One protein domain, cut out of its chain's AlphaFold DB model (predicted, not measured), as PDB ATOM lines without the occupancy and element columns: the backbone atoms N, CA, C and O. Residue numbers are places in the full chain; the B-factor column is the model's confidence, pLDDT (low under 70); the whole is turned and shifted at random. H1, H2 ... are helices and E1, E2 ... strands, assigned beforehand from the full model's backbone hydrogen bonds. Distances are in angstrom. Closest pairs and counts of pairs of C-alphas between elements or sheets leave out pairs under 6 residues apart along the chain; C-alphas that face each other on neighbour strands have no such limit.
ATOM      1  N   THR A 192     -46.047 -48.485  39.430       92.25
ATOM      2  CA  THR A 192     -46.547 -49.323  38.336       92.25
ATOM      3  C   THR A 192     -48.009 -48.999  38.049       92.25
ATOM      4  O   THR A 192     -48.839 -48.978  38.959       92.25
ATOM      5  N   ILE A 193     -48.335 -48.774  36.779       93.69
ATOM      6  CA  ILE A 193     -49.693 -48.540  36.280       93.69
ATOM      7  C   ILE A 193     -49.962 -49.589  35.206       93.69
ATOM      8  O   ILE A 193     -49.217 -49.676  34.237       93.69
ATOM      9  N   GLN A 194     -51.014 -50.386  35.354       94.19
ATOM     10  CA  GLN A 194     -51.442 -51.274  34.277       94.19
ATOM     11  C   GLN A 194     -52.159 -50.446  33.206       94.19
ATOM     12  O   GLN A 194     -53.187 -49.834  33.489       94.19
ATOM     13  N   VAL A 195     -51.605 -50.407  31.993       94.25
ATOM     14  CA  VAL A 195     -52.169 -49.646  30.867       94.25
ATOM     15  C   VAL A 195     -53.306 -50.444  30.232       94.25
ATOM     16  O   VAL A 195     -54.387 -49.909  30.005       94.25
ATOM     17  N   MET A 196     -53.071 -51.734  29.998       93.25
ATOM     18  CA  MET A 196     -54.037 -52.726  29.516       93.25
ATOM     19  C   MET A 196     -53.552 -54.131  29.939       93.25
ATOM     20  O   MET A 196     -52.446 -54.244  30.480       93.25
ATOM     21  N   PRO A 197     -54.328 -55.216  29.754       91.06
ATOM     22  CA  PRO A 197     -53.833 -56.573  30.001       91.06
ATOM     23  C   PRO A 197     -52.483 -56.819  29.306       91.06
ATOM     24  O   PRO A 197     -52.306 -56.453  28.149       91.06
ATOM     25  N   GLY A 198     -51.510 -57.369  30.038       92.00
ATOM     26  CA  GLY A 198     -50.155 -57.624  29.530       92.00
ATOM     27  C   GLY A 198     -49.272 -56.388  29.282       92.00
ATOM     28  O   GLY A 198     -48.140 -56.562  28.844       92.00
ATOM     29  N   VAL A 199     -49.734 -55.160  29.567       96.06
ATOM     30  CA  VAL A 199     -48.961 -53.923  29.339       96.06
ATOM     31  C   VAL A 199     -48.983 -53.005  30.555       96.06
ATOM     32  O   VAL A 199     -50.041 -52.651  31.088       96.06
ATOM     33  N   PHE A 200     -47.805 -52.546  30.963       96.94
ATOM     34  CA  PHE A 200     -47.615 -51.731  32.155       96.94
ATOM     35  C   PHE A 200     -46.747 -50.513  31.866       96.94
ATOM     36  O   PHE A 200     -45.829 -50.539  31.054       96.94
ATOM     37  N   TRP A 201     -47.017 -49.441  32.590       97.12
ATOM     38  CA  TRP A 201     -46.179 -48.265  32.686       97.12
ATOM     39  C   TRP A 201     -45.509 -48.257  34.056       97.12
ATOM     40  O   TRP A 201     -46.187 -48.156  35.081       97.12
ATOM     41  N   LEU A 202     -44.185 -48.357  34.077       95.44
ATOM     42  CA  LEU A 202     -43.385 -48.272  35.293       95.44
ATOM     43  C   LEU A 202     -42.602 -46.959  35.283       95.44
ATOM     44  O   LEU A 202     -41.778 -46.727  34.404       95.44
ATOM     45  N   GLN A 203     -42.829 -46.100  36.271       93.00
ATOM     46  CA  GLN A 203     -42.104 -44.834  36.388       93.00
ATOM     47  C   GLN A 203     -41.303 -44.754  37.685       93.00
ATOM     48  O   GLN A 203     -41.812 -45.049  38.769       93.00
ATOM     49  N   ILE A 204     -40.060 -44.289  37.550       92.69
ATOM     50  CA  ILE A 204     -39.101 -44.055  38.628       92.69
ATOM     51  C   ILE A 204     -38.505 -42.648  38.449       92.69
ATOM     52  O   ILE A 204     -37.394 -42.502  37.931       92.69
ATOM     53  N   PRO A 205     -39.237 -41.582  38.838       89.00
ATOM     54  CA  PRO A 205     -38.850 -40.202  38.535       89.00
ATOM     55  C   PRO A 205     -37.488 -39.784  39.105       89.00
ATOM     56  O   PRO A 205     -36.756 -39.063  38.436       89.00
ATOM     57  N   GLU A 206     -37.107 -40.262  40.297       87.00
ATOM     58  CA  GLU A 206     -35.783 -39.979  40.886       87.00
ATOM     59  C   GLU A 206     -34.626 -40.559  40.068       87.00
ATOM     60  O   GLU A 206     -33.545 -39.978  40.023       87.00
ATOM     61  N   ALA A 207     -34.861 -41.687  39.398       88.81
ATOM     62  CA  ALA A 207     -33.905 -42.290  38.480       88.81
ATOM     63  C   ALA A 207     -34.030 -41.725  37.054       88.81
ATOM     64  O   ALA A 207     -33.236 -42.095  36.188       88.81
ATOM     65  N   GLY A 208     -35.014 -40.857  36.788       90.50
ATOM     66  CA  GLY A 208     -35.334 -40.363  35.449       90.50
ATOM     67  C   GLY A 208     -35.782 -41.464  34.483       90.50
ATOM     68  O   GLY A 208     -35.561 -41.331  33.280       90.50
ATOM     69  N   LEU A 209     -36.355 -42.564  34.986       93.69
ATOM     70  CA  LEU A 209     -36.770 -43.711  34.172       93.69
ATOM     71  C   LEU A 209     -38.289 -43.775  34.024       93.69
ATOM     72  O   LEU A 209     -39.028 -43.717  35.008       93.69
ATOM     73  N   TYR A 210     -38.731 -43.937  32.781       95.62
ATOM     74  CA  TYR A 210     -40.123 -44.101  32.383       95.62
ATOM     75  C   TYR A 210     -40.180 -45.270  31.404       95.62
ATOM     76  O   TYR A 210     -39.720 -45.174  30.267       95.62
ATOM     77  N   ILE A 211     -40.668 -46.405  31.884       97.38
ATOM     78  CA  ILE A 211     -40.519 -47.698  31.231       97.38
ATOM     79  C   ILE A 211     -41.885 -48.146  30.719       97.38
ATOM     80  O   ILE A 211     -42.829 -48.304  31.496       97.38
ATOM     81  N   LEU A 212     -41.971 -48.360  29.407       98.12
ATOM     82  CA  LEU A 212     -43.089 -49.051  28.778       98.12
ATOM     83  C   LEU A 212     -42.815 -50.555  28.821       98.12
ATOM     84  O   LEU A 212     -41.880 -51.029  28.183       98.12
ATOM     85  N   CYS A 213     -43.608 -51.300  29.578       97.44
ATOM     86  CA  CYS A 213     -43.481 -52.743  29.705       97.44
ATOM     87  C   CYS A 213     -44.553 -53.455  28.885       97.44
ATOM     88  O   CYS A 213     -45.728 -53.368  29.230       97.44
ATOM     89  N   GLY A 214     -44.144 -54.171  27.837       95.25
ATOM     90  CA  GLY A 214     -45.039 -54.674  26.793       95.25
ATOM     91  C   GLY A 214     -45.326 -53.590  25.752       95.25
ATOM     92  O   GLY A 214     -45.549 -52.429  26.095       95.25
ATOM     93  N   CYS A 215     -45.285 -53.949  24.470       94.38
ATOM     94  CA  CYS A 215     -45.352 -52.974  23.383       94.38
ATOM     95  C   CYS A 215     -46.190 -53.488  22.198       94.38
ATOM     96  O   CYS A 215     -45.660 -53.600  21.094       94.38
ATOM     97  N   PRO A 216     -47.470 -53.855  22.398       92.62
ATOM     98  CA  PRO A 216     -48.326 -54.286  21.299       92.62
ATOM     99  C   PRO A 216     -48.713 -53.112  20.390       92.62
ATOM    100  O   PRO A 216     -48.422 -51.946  20.676       92.62
ATOM    101  N   ALA A 217     -49.419 -53.424  19.302       88.62
ATOM    102  CA  ALA A 217     -49.974 -52.425  18.392       88.62
ATOM    103  C   ALA A 217     -50.813 -51.385  19.154       88.62
ATOM    104  O   ALA A 217     -51.487 -51.708  20.130       88.62
ATOM    105  N   GLU A 218     -50.768 -50.130  18.708       88.25
ATOM    106  CA  GLU A 218     -51.581 -49.026  19.241       88.25
ATOM    107  C   GLU A 218     -51.407 -48.705  20.737       88.25
ATOM    108  O   GLU A 218     -52.113 -47.850  21.287       88.25
ATOM    109  N   VAL A 219     -50.406 -49.294  21.406       91.25
ATOM    110  CA  VAL A 219     -50.092 -49.026  22.820       91.25
ATOM    111  C   VAL A 219     -49.935 -47.534  23.106       91.25
ATOM    112  O   VAL A 219     -50.352 -47.029  24.149       91.25
ATOM    113  N   PHE A 220     -49.399 -46.795  22.139       87.75
ATOM    114  CA  PHE A 220     -49.185 -45.365  22.253       87.75
ATOM    115  C   PHE A 220     -50.491 -44.561  22.369       87.75
ATOM    116  O   PHE A 220     -50.572 -43.627  23.175       87.75
ATOM    117  N   LYS A 221     -51.544 -44.949  21.636       90.06
ATOM    118  CA  LYS A 221     -52.868 -44.312  21.732       90.06
ATOM    119  C   LYS A 221     -53.468 -44.515  23.125       90.06
ATOM    120  O   LYS A 221     -54.027 -43.576  23.699       90.06
ATOM    121  N   HIS A 222     -53.272 -45.693  23.724       91.50
ATOM    122  CA  HIS A 222     -53.679 -45.972  25.108       91.50
ATOM    123  C   HIS A 222     -52.903 -45.132  26.132       91.50
ATOM    124  O   HIS A 222     -53.516 -44.545  27.028       91.50
ATOM    125  N   LEU A 223     -51.581 -44.988  25.968       92.19
ATOM    126  CA  LEU A 223     -50.759 -44.122  26.826       92.19
ATOM    127  C   LEU A 223     -51.226 -42.660  26.784       92.19
ATOM    128  O   LEU A 223     -51.347 -42.022  27.836       92.19
ATOM    129  N   LYS A 224     -51.526 -42.128  25.590       90.19
ATOM    130  CA  LYS A 224     -52.057 -40.765  25.433       90.19
ATOM    131  C   LYS A 224     -53.417 -40.592  26.104       90.19
ATOM    132  O   LYS A 224     -53.614 -39.631  26.845       90.19
ATOM    133  N   ARG A 225     -54.340 -41.541  25.913       88.94
ATOM    134  CA  ARG A 225     -55.676 -41.507  26.541       88.94
ATOM    135  C   ARG A 225     -55.625 -41.515  28.066       88.94
ATOM    136  O   ARG A 225     -56.450 -40.868  28.704       88.94
ATOM    137  N   GLN A 226     -54.649 -42.208  28.648       89.56
ATOM    138  CA  GLN A 226     -54.425 -42.221  30.096       89.56
ATOM    139  C   GLN A 226     -53.598 -41.021  30.599       89.56
ATOM    140  O   GLN A 226     -53.336 -40.908  31.797       89.56
ATOM    141  N   GLY A 227     -53.182 -40.114  29.707       88.38
ATOM    142  CA  GLY A 227     -52.382 -38.930  30.034       88.38
ATOM    143  C   GLY A 227     -50.924 -39.231  30.396       88.38
ATOM    144  O   GLY A 227     -50.228 -38.351  30.907       88.38
ATOM    145  N   LEU A 228     -50.447 -40.455  30.146       90.50
ATOM    146  CA  LEU A 228     -49.054 -40.862  30.376       90.50
ATOM    147  C   LEU A 228     -48.111 -40.269  29.321       90.50
ATOM    148  O   LEU A 228     -46.951 -39.999  29.620       90.50
ATOM    149  N   VAL A 229     -48.642 -40.004  28.125       92.12
ATOM    150  CA  VAL A 229     -48.001 -39.216  27.067       92.12
ATOM    151  C   VAL A 229     -48.857 -37.987  26.776       92.12
ATOM    152  O   VAL A 229     -50.055 -38.105  26.525       92.12
ATOM    153  N   HIS A 230     -48.253 -36.804  26.804       91.31
ATOM    154  CA  HIS A 230     -48.926 -35.539  26.513       91.31
ATOM    155  C   HIS A 230     -47.918 -34.466  26.088       91.31
ATOM    156  O   HIS A 230     -46.722 -34.572  26.357       91.31
ATOM    157  N   TRP A 231     -48.407 -33.415  25.431       91.12
ATOM    158  CA  TRP A 231     -47.589 -32.271  25.033       91.12
ATOM    159  C   TRP A 231     -47.192 -31.416  26.237       91.12
ATOM    160  O   TRP A 231     -48.022 -31.095  27.087       91.12
ATOM    161  N   VAL A 232     -45.926 -31.008  26.278       92.38
ATOM    162  CA  VAL A 232     -45.352 -30.111  27.284       92.38
ATOM    163  C   VAL A 232     -44.461 -29.069  26.618       92.38
ATOM    164  O   VAL A 232     -43.954 -29.264  25.514       92.38
ATOM    165  N   LYS A 233     -44.250 -27.941  27.300       92.25
ATOM    166  CA  LYS A 233     -43.297 -26.914  26.873       92.25
ATOM    167  C   LYS A 233     -42.095 -26.924  27.809       92.25
ATOM    168  O   LYS A 233     -42.233 -26.586  28.982       92.25
ATOM    169  N   LYS A 234     -40.924 -27.287  27.289       87.50
ATOM    170  CA  LYS A 234     -39.659 -27.336  28.032       87.50
ATOM    171  C   LYS A 234     -38.664 -26.376  27.394       87.50
ATOM    172  O   LYS A 234     -38.436 -26.439  26.193       87.50
ATOM    173  N   ASP A 235     -38.134 -25.444  28.182       88.25
ATOM    174  CA  ASP A 235     -37.176 -24.422  27.727       88.25
ATOM    175  C   ASP A 235     -37.611 -23.680  26.447       88.25
ATOM    176  O   ASP A 235     -36.809 -23.337  25.584       88.25
ATOM    177  N   GLY A 236     -38.919 -23.435  26.304       86.81
ATOM    178  CA  GLY A 236     -39.493 -22.754  25.142       86.81
ATOM    179  C   GLY A 236     -39.861 -23.663  23.964       86.81
ATOM    180  O   GLY A 236     -40.651 -23.228  23.125       86.81
ATOM    181  N   VAL A 237     -39.382 -24.910  23.937       89.56
ATOM    182  CA  VAL A 237     -39.661 -25.900  22.887       89.56
ATOM    183  C   VAL A 237     -40.864 -26.758  23.276       89.56
ATOM    184  O   VAL A 237     -40.993 -27.185  24.423       89.56
ATOM    185  N   VAL A 238     -41.775 -26.981  22.328       91.69
ATOM    186  CA  VAL A 238     -42.930 -27.869  22.508       91.69
ATOM    187  C   VAL A 238     -42.513 -29.284  22.117       91.69
ATOM    188  O   VAL A 238     -42.050 -29.496  21.000       91.69
ATOM    189  N   CYS A 239     -42.671 -30.234  23.032       92.75
ATOM    190  CA  CYS A 239     -42.343 -31.642  22.824       92.75
ATOM    191  C   CYS A 239     -43.348 -32.536  23.562       92.75
ATOM    192  O   CYS A 239     -44.065 -32.077  24.451       92.75
ATOM    193  N   GLU A 240     -43.408 -33.818  23.220       92.56
ATOM    194  CA  GLU A 240     -44.195 -34.788  23.989       92.56
ATOM    195  C   GLU A 240     -43.392 -35.342  25.182       92.56
ATOM    196  O   GLU A 240     -42.162 -35.414  25.153       92.56
ATOM    197  N   THR A 241     -44.093 -35.738  26.244       93.94
ATOM    198  CA  THR A 241     -43.579 -36.658  27.273       93.94
ATOM    199  C   THR A 241     -43.667 -38.105  26.780       93.94
ATOM    200  O   THR A 241     -44.240 -38.377  25.726       93.94
ATOM    201  N   GLY A 242     -43.105 -39.061  27.516       94.38
ATOM    202  CA  GLY A 242     -43.275 -40.470  27.180       94.38
ATOM    203  C   GLY A 242     -42.228 -41.382  27.799       94.38
ATOM    204  O   GLY A 242     -41.488 -40.957  28.691       94.38
ATOM    205  N   PRO A 243     -42.219 -42.660  27.388       96.44
ATOM    206  CA  PRO A 243     -41.235 -43.609  27.874       96.44
ATOM    207  C   PRO A 243     -39.845 -43.229  27.363       96.44
ATOM    208  O   PRO A 243     -39.707 -42.552  26.349       96.44
ATOM    209  N   ASN A 244     -38.808 -43.695  28.046       96.06
ATOM    210  CA  ASN A 244     -37.422 -43.655  27.574       96.06
ATOM    211  C   ASN A 244     -36.750 -45.039  27.597       96.06
ATOM    212  O   ASN A 244     -35.594 -45.174  27.191       96.06
ATOM    213  N   VAL A 245     -37.485 -46.061  28.044       97.31
ATOM    214  CA  VAL A 245     -37.099 -47.473  28.011       97.31
ATOM    215  C   VAL A 245     -38.313 -48.313  27.606       97.31
ATOM    216  O   VAL A 245     -39.432 -48.016  28.033       97.31
ATOM    217  N   ILE A 246     -38.103 -49.370  26.821       98.19
ATOM    218  CA  ILE A 246     -39.124 -50.374  26.484       98.19
ATOM    219  C   ILE A 246     -38.656 -51.746  26.975       98.19
ATOM    220  O   ILE A 246     -37.590 -52.205  26.572       98.19
ATOM    221  N   LEU A 247     -39.459 -52.407  27.814       97.94
ATOM    222  CA  LEU A 247     -39.322 -53.829  28.133       97.94
ATOM    223  C   LEU A 247     -40.148 -54.652  27.140       97.94
ATOM    224  O   LEU A 247     -41.373 -54.530  27.098       97.94
ATOM    225  N   LEU A 248     -39.467 -55.493  26.373       97.00
ATOM    226  CA  LEU A 248     -40.046 -56.371  25.361       97.00
ATOM    227  C   LEU A 248     -40.592 -57.658  25.990       97.00
ATOM    228  O   LEU A 248     -39.983 -58.220  26.904       97.00
ATOM    229  N   SER A 249     -41.709 -58.153  25.461       93.88
ATOM    230  CA  SER A 249     -42.222 -59.482  25.791       93.88
ATOM    231  C   SER A 249     -41.296 -60.581  25.260       93.88
ATOM    232  O   SER A 249     -40.702 -60.435  24.194       93.88
ATOM    233  N   GLU A 250     -41.205 -61.716  25.964       90.00
ATOM    234  CA  GLU A 250     -40.515 -62.921  25.464       90.00
ATOM    235  C   GLU A 250     -41.255 -63.616  24.309       90.00
ATOM    236  O   GLU A 250     -40.658 -64.428  23.584       90.00
ATOM    237  N   LEU A 251     -42.554 -63.334  24.176       83.00
ATOM    238  CA  LEU A 251     -43.427 -63.856  23.135       83.00
ATOM    239  C   LEU A 251     -43.406 -62.924  21.923       83.00
ATOM    240  O   LEU A 251     -43.315 -61.709  22.056       83.00
ATOM    241  N   LEU A 252     -43.499 -63.514  20.733       78.94
ATOM    242  CA  LEU A 252     -43.655 -62.761  19.488       78.94
ATOM    243  C   LEU A 252     -45.113 -62.364  19.287       78.94
ATOM    244  O   LEU A 252     -45.427 -61.200  19.056       78.94
ATOM    245  N   VAL A 253     -45.998 -63.346  19.438       76.62
ATOM    246  CA  VAL A 253     -47.444 -63.229  19.294       76.62
ATOM    247  C   VAL A 253     -48.090 -63.725  20.586       76.62
ATOM    248  O   VAL A 253     -47.648 -64.723  21.154       76.62
ATOM    249  N   GLN A 254     -49.114 -63.022  21.058       77.81
ATOM    250  CA  GLN A 254     -49.955 -63.411  22.186       77.81
ATOM    251  C   GLN A 254     -51.414 -63.384  21.736       77.81
ATOM    252  O   GLN A 254     -51.914 -62.341  21.316       77.81
ATOM    253  N   ASN A 255     -52.081 -64.542  21.791       72.56
ATOM    254  CA  ASN A 255     -53.484 -64.714  21.390       72.56
ATOM    255  C   ASN A 255     -53.803 -64.111  19.998       72.56
ATOM    256  O   ASN A 255     -54.854 -63.518  19.797       72.56
ATOM    257  N   GLY A 256     -52.878 -64.226  19.037       67.12
ATOM    258  CA  GLY A 256     -53.057 -63.742  17.660       67.12
ATOM    259  C   GLY A 256     -52.605 -62.299  17.378       67.12
ATOM    260  O   GLY A 256     -52.558 -61.902  16.214       67.12
ATOM    261  N   GLY A 257     -52.218 -61.516  18.392       75.38
ATOM    262  CA  GLY A 257     -51.639 -60.172  18.223       75.38
ATOM    263  C   GLY A 257     -50.135 -60.128  18.507       75.38
ATOM    264  O   GLY A 257     -49.655 -60.852  19.374       75.38
ATOM    265  N   PHE A 258     -49.372 -59.270  17.820       82.44
ATOM    266  CA  PHE A 258     -47.958 -59.055  18.158       82.44
ATOM    267  C   PHE A 258     -47.801 -58.452  19.555       82.44
ATOM    268  O   PHE A 258     -48.456 -57.465  19.890       82.44
ATOM    269  N   ALA A 259     -46.874 -59.004  20.333       87.94
ATOM    270  CA  ALA A 259     -46.552 -58.493  21.663       87.94
ATOM    271  C   ALA A 259     -45.518 -57.350  21.633       87.94
ATOM    272  O   ALA A 259     -45.431 -56.571  22.586       87.94
ATOM    273  N   ASN A 260     -44.743 -57.248  20.539       91.69
ATOM    274  CA  ASN A 260     -43.653 -56.284  20.366       91.69
ATOM    275  C   ASN A 260     -43.693 -55.597  18.982       91.69
ATOM    276  O   ASN A 260     -43.301 -56.190  17.977       91.69
ATOM    277  N   LEU A 261     -44.105 -54.329  18.951       92.69
ATOM    278  CA  LEU A 261     -44.090 -53.404  17.811       92.69
ATOM    279  C   LEU A 261     -43.496 -52.066  18.278       92.69
ATOM    280  O   LEU A 261     -44.198 -51.116  18.623       92.69
ATOM    281  N   SER A 262     -42.169 -52.026  18.404       92.81
ATOM    282  CA  SER A 262     -41.467 -50.923  19.084       92.81
ATOM    283  C   SER A 262     -41.120 -49.717  18.206       92.81
ATOM    284  O   SER A 262     -40.671 -48.705  18.743       92.81
ATOM    285  N   GLU A 263     -41.362 -49.771  16.893       91.50
ATOM    286  CA  GLU A 263     -40.983 -48.706  15.956       91.50
ATOM    287  C   GLU A 263     -41.629 -47.367  16.307       91.50
ATOM    288  O   GLU A 263     -40.911 -46.400  16.554       91.50
ATOM    289  N   PHE A 264     -42.954 -47.290  16.411       90.19
ATOM    290  CA  PHE A 264     -43.630 -46.021  16.708       90.19
ATOM    291  C   PHE A 264     -43.265 -45.435  18.078       90.19
ATOM    292  O   PHE A 264     -42.921 -44.249  18.138       90.19
ATOM    293  N   PRO A 265     -43.254 -46.210  19.181       93.19
ATOM    294  CA  PRO A 265     -42.745 -45.725  20.462       93.19
ATOM    295  C   PRO A 265     -41.304 -45.207  20.387       93.19
ATOM    296  O   PRO A 265     -41.000 -44.173  20.980       93.19
ATOM    297  N   VAL A 266     -40.429 -45.857  19.616       94.06
ATOM    298  CA  VAL A 266     -39.057 -45.379  19.393       94.06
ATOM    299  C   VAL A 266     -39.033 -44.090  18.568       94.06
ATOM    300  O   VAL A 266     -38.372 -43.129  18.966       94.06
ATOM    301  N   LEU A 267     -39.763 -44.010  17.454       90.62
ATOM    302  CA  LEU A 267     -39.843 -42.796  16.633       90.62
ATOM    303  C   LEU A 267     -40.380 -41.610  17.447       90.62
ATOM    304  O   LEU A 267     -39.894 -40.483  17.306       90.62
ATOM    305  N   GLN A 268     -41.316 -41.865  18.360       92.69
ATOM    306  CA  GLN A 268     -41.822 -40.867  19.294       92.69
ATOM    307  C   GLN A 268     -40.727 -40.344  20.232       92.69
ATOM    308  O   GLN A 268     -40.571 -39.128  20.355       92.69
ATOM    309  N   MET A 269     -39.924 -41.231  20.831       95.00
ATOM    310  CA  MET A 269     -38.770 -40.852  21.661       95.00
ATOM    311  C   MET A 269     -37.754 -40.014  20.877       95.00
ATOM    312  O   MET A 269     -37.298 -38.965  21.336       95.00
ATOM    313  N   LEU A 270     -37.416 -40.451  19.663       92.25
ATOM    314  CA  LEU A 270     -36.410 -39.789  18.836       92.25
ATOM    315  C   LEU A 270     -36.867 -38.391  18.396       92.25
ATOM    316  O   LEU A 270     -36.139 -37.417  18.611       92.25
ATOM    317  N   TYR A 271     -38.071 -38.282  17.823       90.31
ATOM    318  CA  TYR A 271     -38.509 -37.076  17.112       90.31
ATOM    319  C   TYR A 271     -39.522 -36.224  17.885       90.31
ATOM    320  O   TYR A 271     -39.348 -35.010  17.946       90.31
ATOM    321  N   ARG A 272     -40.549 -36.815  18.513       91.56
ATOM    322  CA  ARG A 272     -41.601 -36.047  19.220       91.56
ATOM    323  C   ARG A 272     -41.187 -35.624  20.631       91.56
ATOM    324  O   ARG A 272     -41.526 -34.521  21.060       91.56
ATOM    325  N   GLN A 273     -40.424 -36.455  21.344       94.50
ATOM    326  CA  GLN A 273     -39.741 -36.031  22.572       94.50
ATOM    327  C   GLN A 273     -38.449 -35.265  22.264       94.50
ATOM    328  O   GLN A 273     -37.962 -34.527  23.119       94.50
ATOM    329  N   GLY A 274     -37.885 -35.438  21.063       91.88
ATOM    330  CA  GLY A 274     -36.681 -34.752  20.598       91.88
ATOM    331  C   GLY A 274     -35.392 -35.230  21.270       91.88
ATOM    332  O   GLY A 274     -34.498 -34.419  21.509       91.88
ATOM    333  N   MET A 275     -35.287 -36.520  21.615       92.75
ATOM    334  CA  MET A 275     -34.102 -37.075  22.292       92.75
ATOM    335  C   MET A 275     -32.849 -37.104  21.407       92.75
ATOM    336  O   MET A 275     -31.744 -37.145  21.937       92.75
ATOM    337  N   ILE A 276     -33.004 -37.046  20.079       88.31
ATOM    338  CA  ILE A 276     -31.872 -37.036  19.135       88.31
ATOM    339  C   ILE A 276     -31.754 -35.746  18.318       88.31
ATOM    340  O   ILE A 276     -30.774 -35.544  17.603       88.31
ATOM    341  N   LEU A 277     -32.734 -34.846  18.430       88.00
ATOM    342  CA  LEU A 277     -32.749 -33.600  17.670       88.00
ATOM    343  C   LEU A 277     -31.641 -32.655  18.175       88.00
ATOM    344  O   LEU A 277     -31.590 -32.362  19.376       88.00
ATOM    345  N   PRO A 278     -30.725 -32.175  17.312       87.06
ATOM    346  CA  PRO A 278     -29.650 -31.280  17.734       87.06
ATOM    347  C   PRO A 278     -30.185 -29.998  18.387       87.06
ATOM    348  O   PRO A 278     -31.067 -29.339  17.844       87.06
ATOM    349  N   GLY A 279     -29.646 -29.637  19.555       87.19
ATOM    350  CA  GLY A 279     -30.046 -28.428  20.292       87.19
ATOM    351  C   GLY A 279     -31.398 -28.512  21.016       87.19
ATOM    352  O   GLY A 279     -31.806 -27.532  21.636       87.19
ATOM    353  N   HIS A 280     -32.087 -29.656  20.971       92.94
ATOM    354  CA  HIS A 280     -33.347 -29.863  21.683       92.94
ATOM    355  C   HIS A 280     -33.113 -30.084  23.196       92.94
ATOM    356  O   HIS A 280     -32.189 -30.814  23.557       92.94
ATOM    357  N   PRO A 281     -33.944 -29.541  24.111       91.31
ATOM    358  CA  PRO A 281     -33.729 -29.636  25.568       91.31
ATOM    359  C   PRO A 281     -33.801 -31.060  26.147       91.31
ATOM    360  O   PRO A 281     -33.382 -31.298  27.281       91.31
ATOM    361  N   ASN A 282     -34.354 -32.016  25.396       91.62
ATOM    362  CA  ASN A 282     -34.355 -33.439  25.763       91.62
ATOM    363  C   ASN A 282     -33.203 -34.235  25.141       91.62
ATOM    364  O   ASN A 282     -33.012 -35.390  25.513       91.62
ATOM    365  N   ASN A 283     -32.417 -33.637  24.245       93.06
ATOM    366  CA  ASN A 283     -31.208 -34.263  23.736       93.06
ATOM    367  C   ASN A 283     -30.073 -34.077  24.752       93.06
ATOM    368  O   ASN A 283     -29.281 -33.138  24.685       93.06
ATOM    369  N   THR A 284     -30.031 -34.970  25.739       89.88
ATOM    370  CA  THR A 284     -29.021 -34.987  26.811       89.88
ATOM    371  C   THR A 284     -27.814 -35.870  26.478       89.88
ATOM    372  O   THR A 284     -26.947 -36.067  27.327       89.88
ATOM    373  N   GLY A 285     -27.769 -36.442  25.269       89.00
ATOM    374  CA  GLY A 285     -26.827 -37.494  24.878       89.00
ATOM    375  C   GLY A 285     -27.205 -38.896  25.378       89.00
ATOM    376  O   GLY A 285     -26.543 -39.868  25.022       89.00
ATOM    377  N   VAL A 286     -28.267 -39.024  26.179       90.00
ATOM    378  CA  VAL A 286     -28.779 -40.315  26.650       90.00
ATOM    379  C   VAL A 286     -29.725 -40.905  25.608       90.00
ATOM    380  O   VAL A 286     -30.769 -40.323  25.312       90.00
ATOM    381  N   LYS A 287     -29.384 -42.087  25.089       93.94
ATOM    382  CA  LYS A 287     -30.212 -42.799  24.113       93.94
ATOM    383  C   LYS A 287     -31.428 -43.459  24.781       93.94
ATOM    384  O   LYS A 287     -31.329 -43.897  25.943       93.94
ATOM    385  N   PRO A 288     -32.566 -43.565  24.070       95.75
ATOM    386  CA  PRO A 288     -33.629 -44.486  24.452       95.75
ATOM    387  C   PRO A 288     -33.109 -45.927  24.508       95.75
ATOM    388  O   PRO A 288     -32.122 -46.247  23.847       95.75
ATOM    389  N   MET A 289     -33.751 -46.788  25.299       96.62
ATOM    390  CA  MET A 289     -33.275 -48.157  25.529       96.62
ATOM    391  C   MET A 289     -34.337 -49.218  25.225       96.62
ATOM    392  O   MET A 289     -35.479 -49.096  25.666       96.62
ATOM    393  N   LEU A 290     -33.936 -50.293  24.545       97.56
ATOM    394  CA  LEU A 290     -34.708 -51.535  24.445       97.56
ATOM    395  C   LEU A 290     -34.136 -52.581  25.400       97.56
ATOM    396  O   LEU A 290     -32.923 -52.784  25.447       97.56
ATOM    397  N   MET A 291     -34.995 -53.272  26.142       97.25
ATOM    398  CA  MET A 291     -34.567 -54.333  27.046       97.25
ATOM    399  C   MET A 291     -35.476 -55.555  26.991       97.25
ATOM    400  O   MET A 291     -36.675 -55.439  26.756       97.25
ATOM    401  N   GLY A 292     -34.906 -56.735  27.197       95.69
ATOM    402  CA  GLY A 292     -35.617 -58.009  27.076       95.69
ATOM    403  C   GLY A 292     -34.639 -59.163  26.895       95.69
ATOM    404  O   GLY A 292     -33.442 -59.011  27.136       95.69
ATOM    405  N   CYS A 293     -35.120 -60.326  26.459       91.25
ATOM    406  CA  CYS A 293     -34.206 -61.412  26.109       91.25
ATOM    407  C   CYS A 293     -33.444 -61.081  24.813       91.25
ATOM    408  O   CYS A 293     -33.978 -60.415  23.924       91.25
ATOM    409  N   SER A 294     -32.203 -61.569  24.699       89.94
ATOM    410  CA  SER A 294     -31.280 -61.242  23.596       89.94
ATOM    411  C   SER A 294     -31.924 -61.380  22.206       89.94
ATOM    412  O   SER A 294     -31.876 -60.460  21.392       89.94
ATOM    413  N   ASP A 355     -31.794 -61.497  31.930       87.62
ATOM    414  CA  ASP A 355     -31.848 -62.911  32.289       87.62
ATOM    415  C   ASP A 355     -32.247 -63.058  33.775       87.62
ATOM    416  O   ASP A 355     -32.741 -62.110  34.395       87.62
ATOM    417  N   GLU A 356     -32.064 -64.239  34.364       87.62
ATOM    418  CA  GLU A 356     -32.414 -64.535  35.761       87.62
ATOM    419  C   GLU A 356     -31.580 -63.746  36.784       87.62
ATOM    420  O   GLU A 356     -32.024 -63.504  37.909       87.62
ATOM    421  N   GLN A 357     -30.373 -63.312  36.409       91.50
ATOM    422  CA  GLN A 357     -29.524 -62.503  37.283       91.50
ATOM    423  C   GLN A 357     -29.922 -61.018  37.235       91.50
ATOM    424  O   GLN A 357     -30.159 -60.487  36.148       91.50
ATOM    425  N   PRO A 358     -29.950 -60.307  38.381       92.62
ATOM    426  CA  PRO A 358     -30.194 -58.868  38.405       92.62
ATOM    427  C   PRO A 358     -29.172 -58.079  37.586       92.62
ATOM    428  O   PRO A 358     -27.971 -58.125  37.855       92.62
ATOM    429  N   VAL A 359     -29.668 -57.296  36.629       95.88
ATOM    430  CA  VAL A 359     -28.883 -56.376  35.799       95.88
ATOM    431  C   VAL A 359     -29.256 -54.928  36.099       95.88
ATOM    432  O   VAL A 359     -30.402 -54.612  36.421       95.88
ATOM    433  N   SER A 360     -28.276 -54.025  36.025       94.88
ATOM    434  CA  SER A 360     -28.483 -52.591  36.253       94.88
ATOM    435  C   SER A 360     -28.996 -51.915  34.983       94.88
ATOM    436  O   SER A 360     -28.354 -52.020  33.943       94.88
ATOM    437  N   ILE A 361     -30.092 -51.160  35.095       93.31
ATOM    438  CA  ILE A 361     -30.619 -50.323  34.009       93.31
ATOM    439  C   ILE A 361     -29.847 -49.000  33.994       93.31
ATOM    440  O   ILE A 361     -28.891 -48.840  33.240       93.31
ATOM    441  N   ARG A 362     -30.221 -48.053  34.867       90.81
ATOM    442  CA  ARG A 362     -29.545 -46.766  35.108       90.81
ATOM    443  C   ARG A 362     -29.865 -46.276  36.524       90.81
ATOM    444  O   ARG A 362     -30.876 -46.668  37.103       90.81
ATOM    445  N   ASN A 363     -29.018 -45.400  37.070       90.19
ATOM    446  CA  ASN A 363     -29.270 -44.648  38.309       90.19
ATOM    447  C   ASN A 363     -29.710 -45.505  39.517       90.19
ATOM    448  O   ASN A 363     -30.539 -45.077  40.314       90.19
ATOM    449  N   GLY A 364     -29.150 -46.712  39.665       89.75
ATOM    450  CA  GLY A 364     -29.414 -47.607  40.800       89.75
ATOM    451  C   GLY A 364     -30.678 -48.468  40.685       89.75
ATOM    452  O   GLY A 364     -31.025 -49.143  41.651       89.75
ATOM    453  N   VAL A 365     -31.358 -48.454  39.534       94.62
ATOM    454  CA  VAL A 365     -32.482 -49.356  39.240       94.62
ATOM    455  C   VAL A 365     -31.956 -50.658  38.646       94.62
ATOM    456  O   VAL A 365     -31.177 -50.628  37.689       94.62
ATOM    457  N   THR A 366     -32.409 -51.791  39.177       96.00
ATOM    458  CA  THR A 366     -32.094 -53.123  38.644       96.00
ATOM    459  C   THR A 366     -33.346 -53.855  38.181       96.00
ATOM    460  O   THR A 366     -34.442 -53.590  38.677       96.00
ATOM    461  N   VAL A 367     -33.175 -54.802  37.263       96.69
ATOM    462  CA  VAL A 367     -34.226 -55.712  36.794       96.69
ATOM    463  C   VAL A 367     -33.681 -57.134  36.692       96.69
ATOM    464  O   VAL A 367     -32.522 -57.324  36.333       96.69
ATOM    465  N   CYS A 368     -34.501 -58.132  37.005       95.44
ATOM    466  CA  CYS A 368     -34.236 -59.536  36.693       95.44
ATOM    467  C   CYS A 368     -35.496 -60.220  36.168       95.44
ATOM    468  O   CYS A 368     -36.627 -59.789  36.421       95.44
ATOM    469  N   ARG A 369     -35.296 -61.316  35.444       93.94
ATOM    470  CA  ARG A 369     -36.358 -62.240  35.060       93.94
ATOM    471  C   ARG A 369     -36.669 -63.173  36.231       93.94
ATOM    472  O   ARG A 369     -35.781 -63.845  36.742       93.94
ATOM    473  N   ILE A 370     -37.938 -63.237  36.635       93.25
ATOM    474  CA  ILE A 370     -38.422 -64.111  37.726       93.25
ATOM    475  C   ILE A 370     -39.304 -65.263  37.223       93.25
ATOM    476  O   ILE A 370     -39.725 -66.123  37.994       93.25
ATOM    477  N   GLY A 371     -39.615 -65.273  35.929       88.12
ATOM    478  CA  GLY A 371     -40.372 -66.317  35.254       88.12
ATOM    479  C   GLY A 371     -40.555 -65.979  33.779       88.12
ATOM    480  O   GLY A 371     -40.143 -64.914  33.325       88.12
ATOM    481  N   PHE A 372     -41.190 -66.877  33.027       85.56
ATOM    482  CA  PHE A 372     -41.472 -66.633  31.615       85.56
ATOM    483  C   PHE A 372     -42.368 -65.403  31.439       85.56
ATOM    484  O   PHE A 372     -43.498 -65.380  31.935       85.56
ATOM    485  N   ASN A 373     -41.845 -64.394  30.740       90.56
ATOM    486  CA  ASN A 373     -42.502 -63.113  30.484       90.56
ATOM    487  C   ASN A 373     -42.842 -62.340  31.783       90.56
ATOM    488  O   ASN A 373     -43.767 -61.525  31.811       90.56
ATOM    489  N   ARG A 374     -42.106 -62.626  32.873       94.56
ATOM    490  CA  ARG A 374     -42.294 -62.051  34.214       94.56
ATOM    491  C   ARG A 374     -40.986 -61.487  34.757       94.56
ATOM    492  O   ARG A 374     -39.976 -62.192  34.836       94.56
ATOM    493  N   TYR A 375     -41.026 -60.237  35.203       97.06
ATOM    494  CA  TYR A 375     -39.844 -59.462  35.579       97.06
ATOM    495  C   TYR A 375     -40.029 -58.778  36.925       97.06
ATOM    496  O   TYR A 375     -41.126 -58.320  37.235       97.06
ATOM    497  N   GLN A 376     -38.953 -58.668  37.700       96.62
ATOM    498  CA  GLN A 376     -38.928 -57.908  38.944       96.62
ATOM    499  C   GLN A 376     -37.954 -56.741  38.819       96.62
ATOM    500  O   GLN A 376     -36.780 -56.924  38.498       96.62
ATOM    501  N   PHE A 377     -38.444 -55.541  39.109       96.44
ATOM    502  CA  PHE A 377     -37.650 -54.321  39.212       96.44
ATOM    503  C   PHE A 377     -37.353 -54.020  40.672       96.44
ATOM    504  O   PHE A 377     -38.211 -54.248  41.524       96.44
ATOM    505  N   ALA A 378     -36.179 -53.457  40.957       94.19
ATOM    506  CA  ALA A 378     -35.816 -53.001  42.292       94.19
ATOM    507  C   ALA A 378     -35.161 -51.613  42.272       94.19
ATOM    508  O   ALA A 378     -34.326 -51.313  41.417       94.19
ATOM    509  N   PHE A 379     -35.529 -50.770  43.240       92.75
ATOM    510  CA  PHE A 379     -34.930 -49.452  43.463       92.75
ATOM    511  C   PHE A 379     -35.028 -49.062  44.940       92.75
ATOM    512  O   PHE A 379     -36.106 -49.120  45.528       92.75
ATOM    513  N   GLN A 380     -33.903 -48.667  45.550       87.31
ATOM    514  CA  GLN A 380     -33.830 -48.208  46.951       87.31
ATOM    515  C   GLN A 380     -34.527 -49.146  47.972       87.31
ATOM    516  O   GLN A 380     -35.088 -48.691  48.965       87.31
ATOM    517  N   GLY A 381     -34.497 -50.465  47.743       84.12
ATOM    518  CA  GLY A 381     -35.112 -51.468  48.627       84.12
ATOM    519  C   GLY A 381     -36.599 -51.755  48.371       84.12
ATOM    520  O   GLY A 381     -37.158 -52.629  49.029       84.12
ATOM    521  N   HIS A 382     -37.227 -51.076  47.410       88.31
ATOM    522  CA  HIS A 382     -38.575 -51.380  46.925       88.31
ATOM    523  C   HIS A 382     -38.515 -52.240  45.664       88.31
ATOM    524  O   HIS A 382     -37.586 -52.088  44.869       88.31
ATOM    525  N   THR A 383     -39.518 -53.096  45.458       92.56
ATOM    526  CA  THR A 383     -39.651 -53.923  44.254       92.56
ATOM    527  C   THR A 383     -41.007 -53.740  43.573       92.56
ATOM    528  O   THR A 383     -41.989 -53.389  44.228       92.56
ATOM    529  N   ALA A 384     -41.069 -53.998  42.265       93.56
ATOM    530  CA  ALA A 384     -42.327 -54.278  41.572       93.56
ATOM    531  C   ALA A 384     -42.169 -55.423  40.584       93.56
ATOM    532  O   ALA A 384     -41.193 -55.481  39.835       93.56
ATOM    533  N   ASP A 385     -43.193 -56.264  40.548       95.31
ATOM    534  CA  ASP A 385     -43.296 -57.372  39.616       95.31
ATOM    535  C   ASP A 385     -44.180 -56.960  38.436       95.31
ATOM    536  O   ASP A 385     -45.237 -56.348  38.612       95.31
ATOM    537  N   ILE A 386     -43.742 -57.306  37.231       96.94
ATOM    538  CA  ILE A 386     -44.435 -57.058  35.969       96.94
ATOM    539  C   ILE A 386     -44.663 -58.403  35.287       96.94
ATOM    540  O   ILE A 386     -43.713 -59.159  35.079       96.94
ATOM    541  N   ASP A 387     -45.912 -58.693  34.933       95.06
ATOM    542  CA  ASP A 387     -46.311 -59.906  34.218       95.06
ATOM    543  C   ASP A 387     -46.926 -59.529  32.872       95.06
ATOM    544  O   ASP A 387     -48.026 -58.986  32.818       95.06
ATOM    545  N   LEU A 388     -46.203 -59.793  31.784       95.31
ATOM    546  CA  LEU A 388     -46.631 -59.433  30.432       95.31
ATOM    547  C   LEU A 388     -47.516 -60.518  29.782       95.31
ATOM    548  O   LEU A 388     -47.823 -60.439  28.594       95.31
TER     549      LEU A 388
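This is residues 192 to 294 and 355 to 388 of the 918 residues of the protein "Cyclic nucleotide-binding protein" of Alphaproteobacteria bacterium (UniProt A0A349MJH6). Two sheets stand partly face to face as a small sandwich: a twisted sheet of five strands, E1 E2 E3 E6 E7, and a sheet of three, E8 E9 E10, with E10 nearest to the larger sheet. The hairpin E4 and E5 lies away from both at one end of the long axis, and H2 lies between it and the larger sheet, which H1 is also on. The printed part has 137 residues with two named helices and ten named strands, in the order E1 E2 E3 H1 E4 E5 E6 H2 E7 E8 E9 E10; the five-strand sheet is mixed, the others antiparallel. The class is mixed, helices and strands, with under half of the residues in named elements; the whole is compact, with a radius of gyration of the C-alphas of 14.8 A and spans of 44 by 36 by 26 A.

Find C-alpha 192 at (-46.547, -49.323, 38.336), where E1 begins and runs to residue 196. E2, residues 199 to 204, is 16.8 A long; E3 is residues 209 to 213, H1 residues 219 to 225. Next come E4, residues 231 to 234, E5, residues 237 to 240, and E6, residues 245 to 247. H2, residues 263 to 272, starts at (-40.983, -48.706, 15.956) and is 13.1 A long; E7 is residues 289 to 292. Then read E8, residues 366 to 371, 15.9 A; E9, residues 374 to 379, 17.3 A; and E10, residues 382 to 387, 17.1 A, ending at (-46.311, -59.906, 34.218).

Start in the twisted larger sheet: E1 and E2 are a hairpin, with N 193 and O 201 at 2.8 A, and so are E2 and E3, with N 202 and O 211 at 2.9 A. E3 and E6 are parallel, with N 247 and O 212 at 2.8 A, as are E6 and E7, with N 246 and O 289 at 2.9 A. E6, H2 and E7 form a strand-helix-strand unit, two parallel neighbour strands with a helix between, and its crossover is right-handed. E1 E2 E3 and E8 E9 E10 are meanders, each strand the antiparallel neighbour of the one before. In the second, N 368 and O 376 are 3.0 A apart, N 377 and O 384 2.8 A. The two sheets make a sandwich, two sheets face to face, their facing parts 10.6 A centre to centre; the closest C-alphas of E2 and E10 are those of Phe 200 and Ile 386, 7.3 A apart. H1 is on the larger sheet at a height of 9.1 A, with C-alphas 195 and 223, the closest of E1 and H1, 7.0 A apart. H2 only grazes that sheet, with its residues 265 to 269. H1 and H2 are close but not clearly touching, Phe 220 and Pro 265 having the closest C-alphas at 6.7 A. In the hairpin E4 and E5, N 232 and O 239 are 2.8 A apart; the closest C-alphas of E5 and H2 are those of Glu 240 and Arg 272, 5.6 A. In H1 and H2 every O i to N i+4 pair is within hydrogen-bond range.

The C-alphas farthest apart are those of Gly 236 and Gly 371, 44.7 A. Residues 295 to 354 are not printed, and C-alphas 294 and 355 are 8.9 A apart across the cut. The links E6 to H2 and H2 to E7 are long. Residue 256 alone has a pLDDT under 70; the mean of the printed part is 91.5.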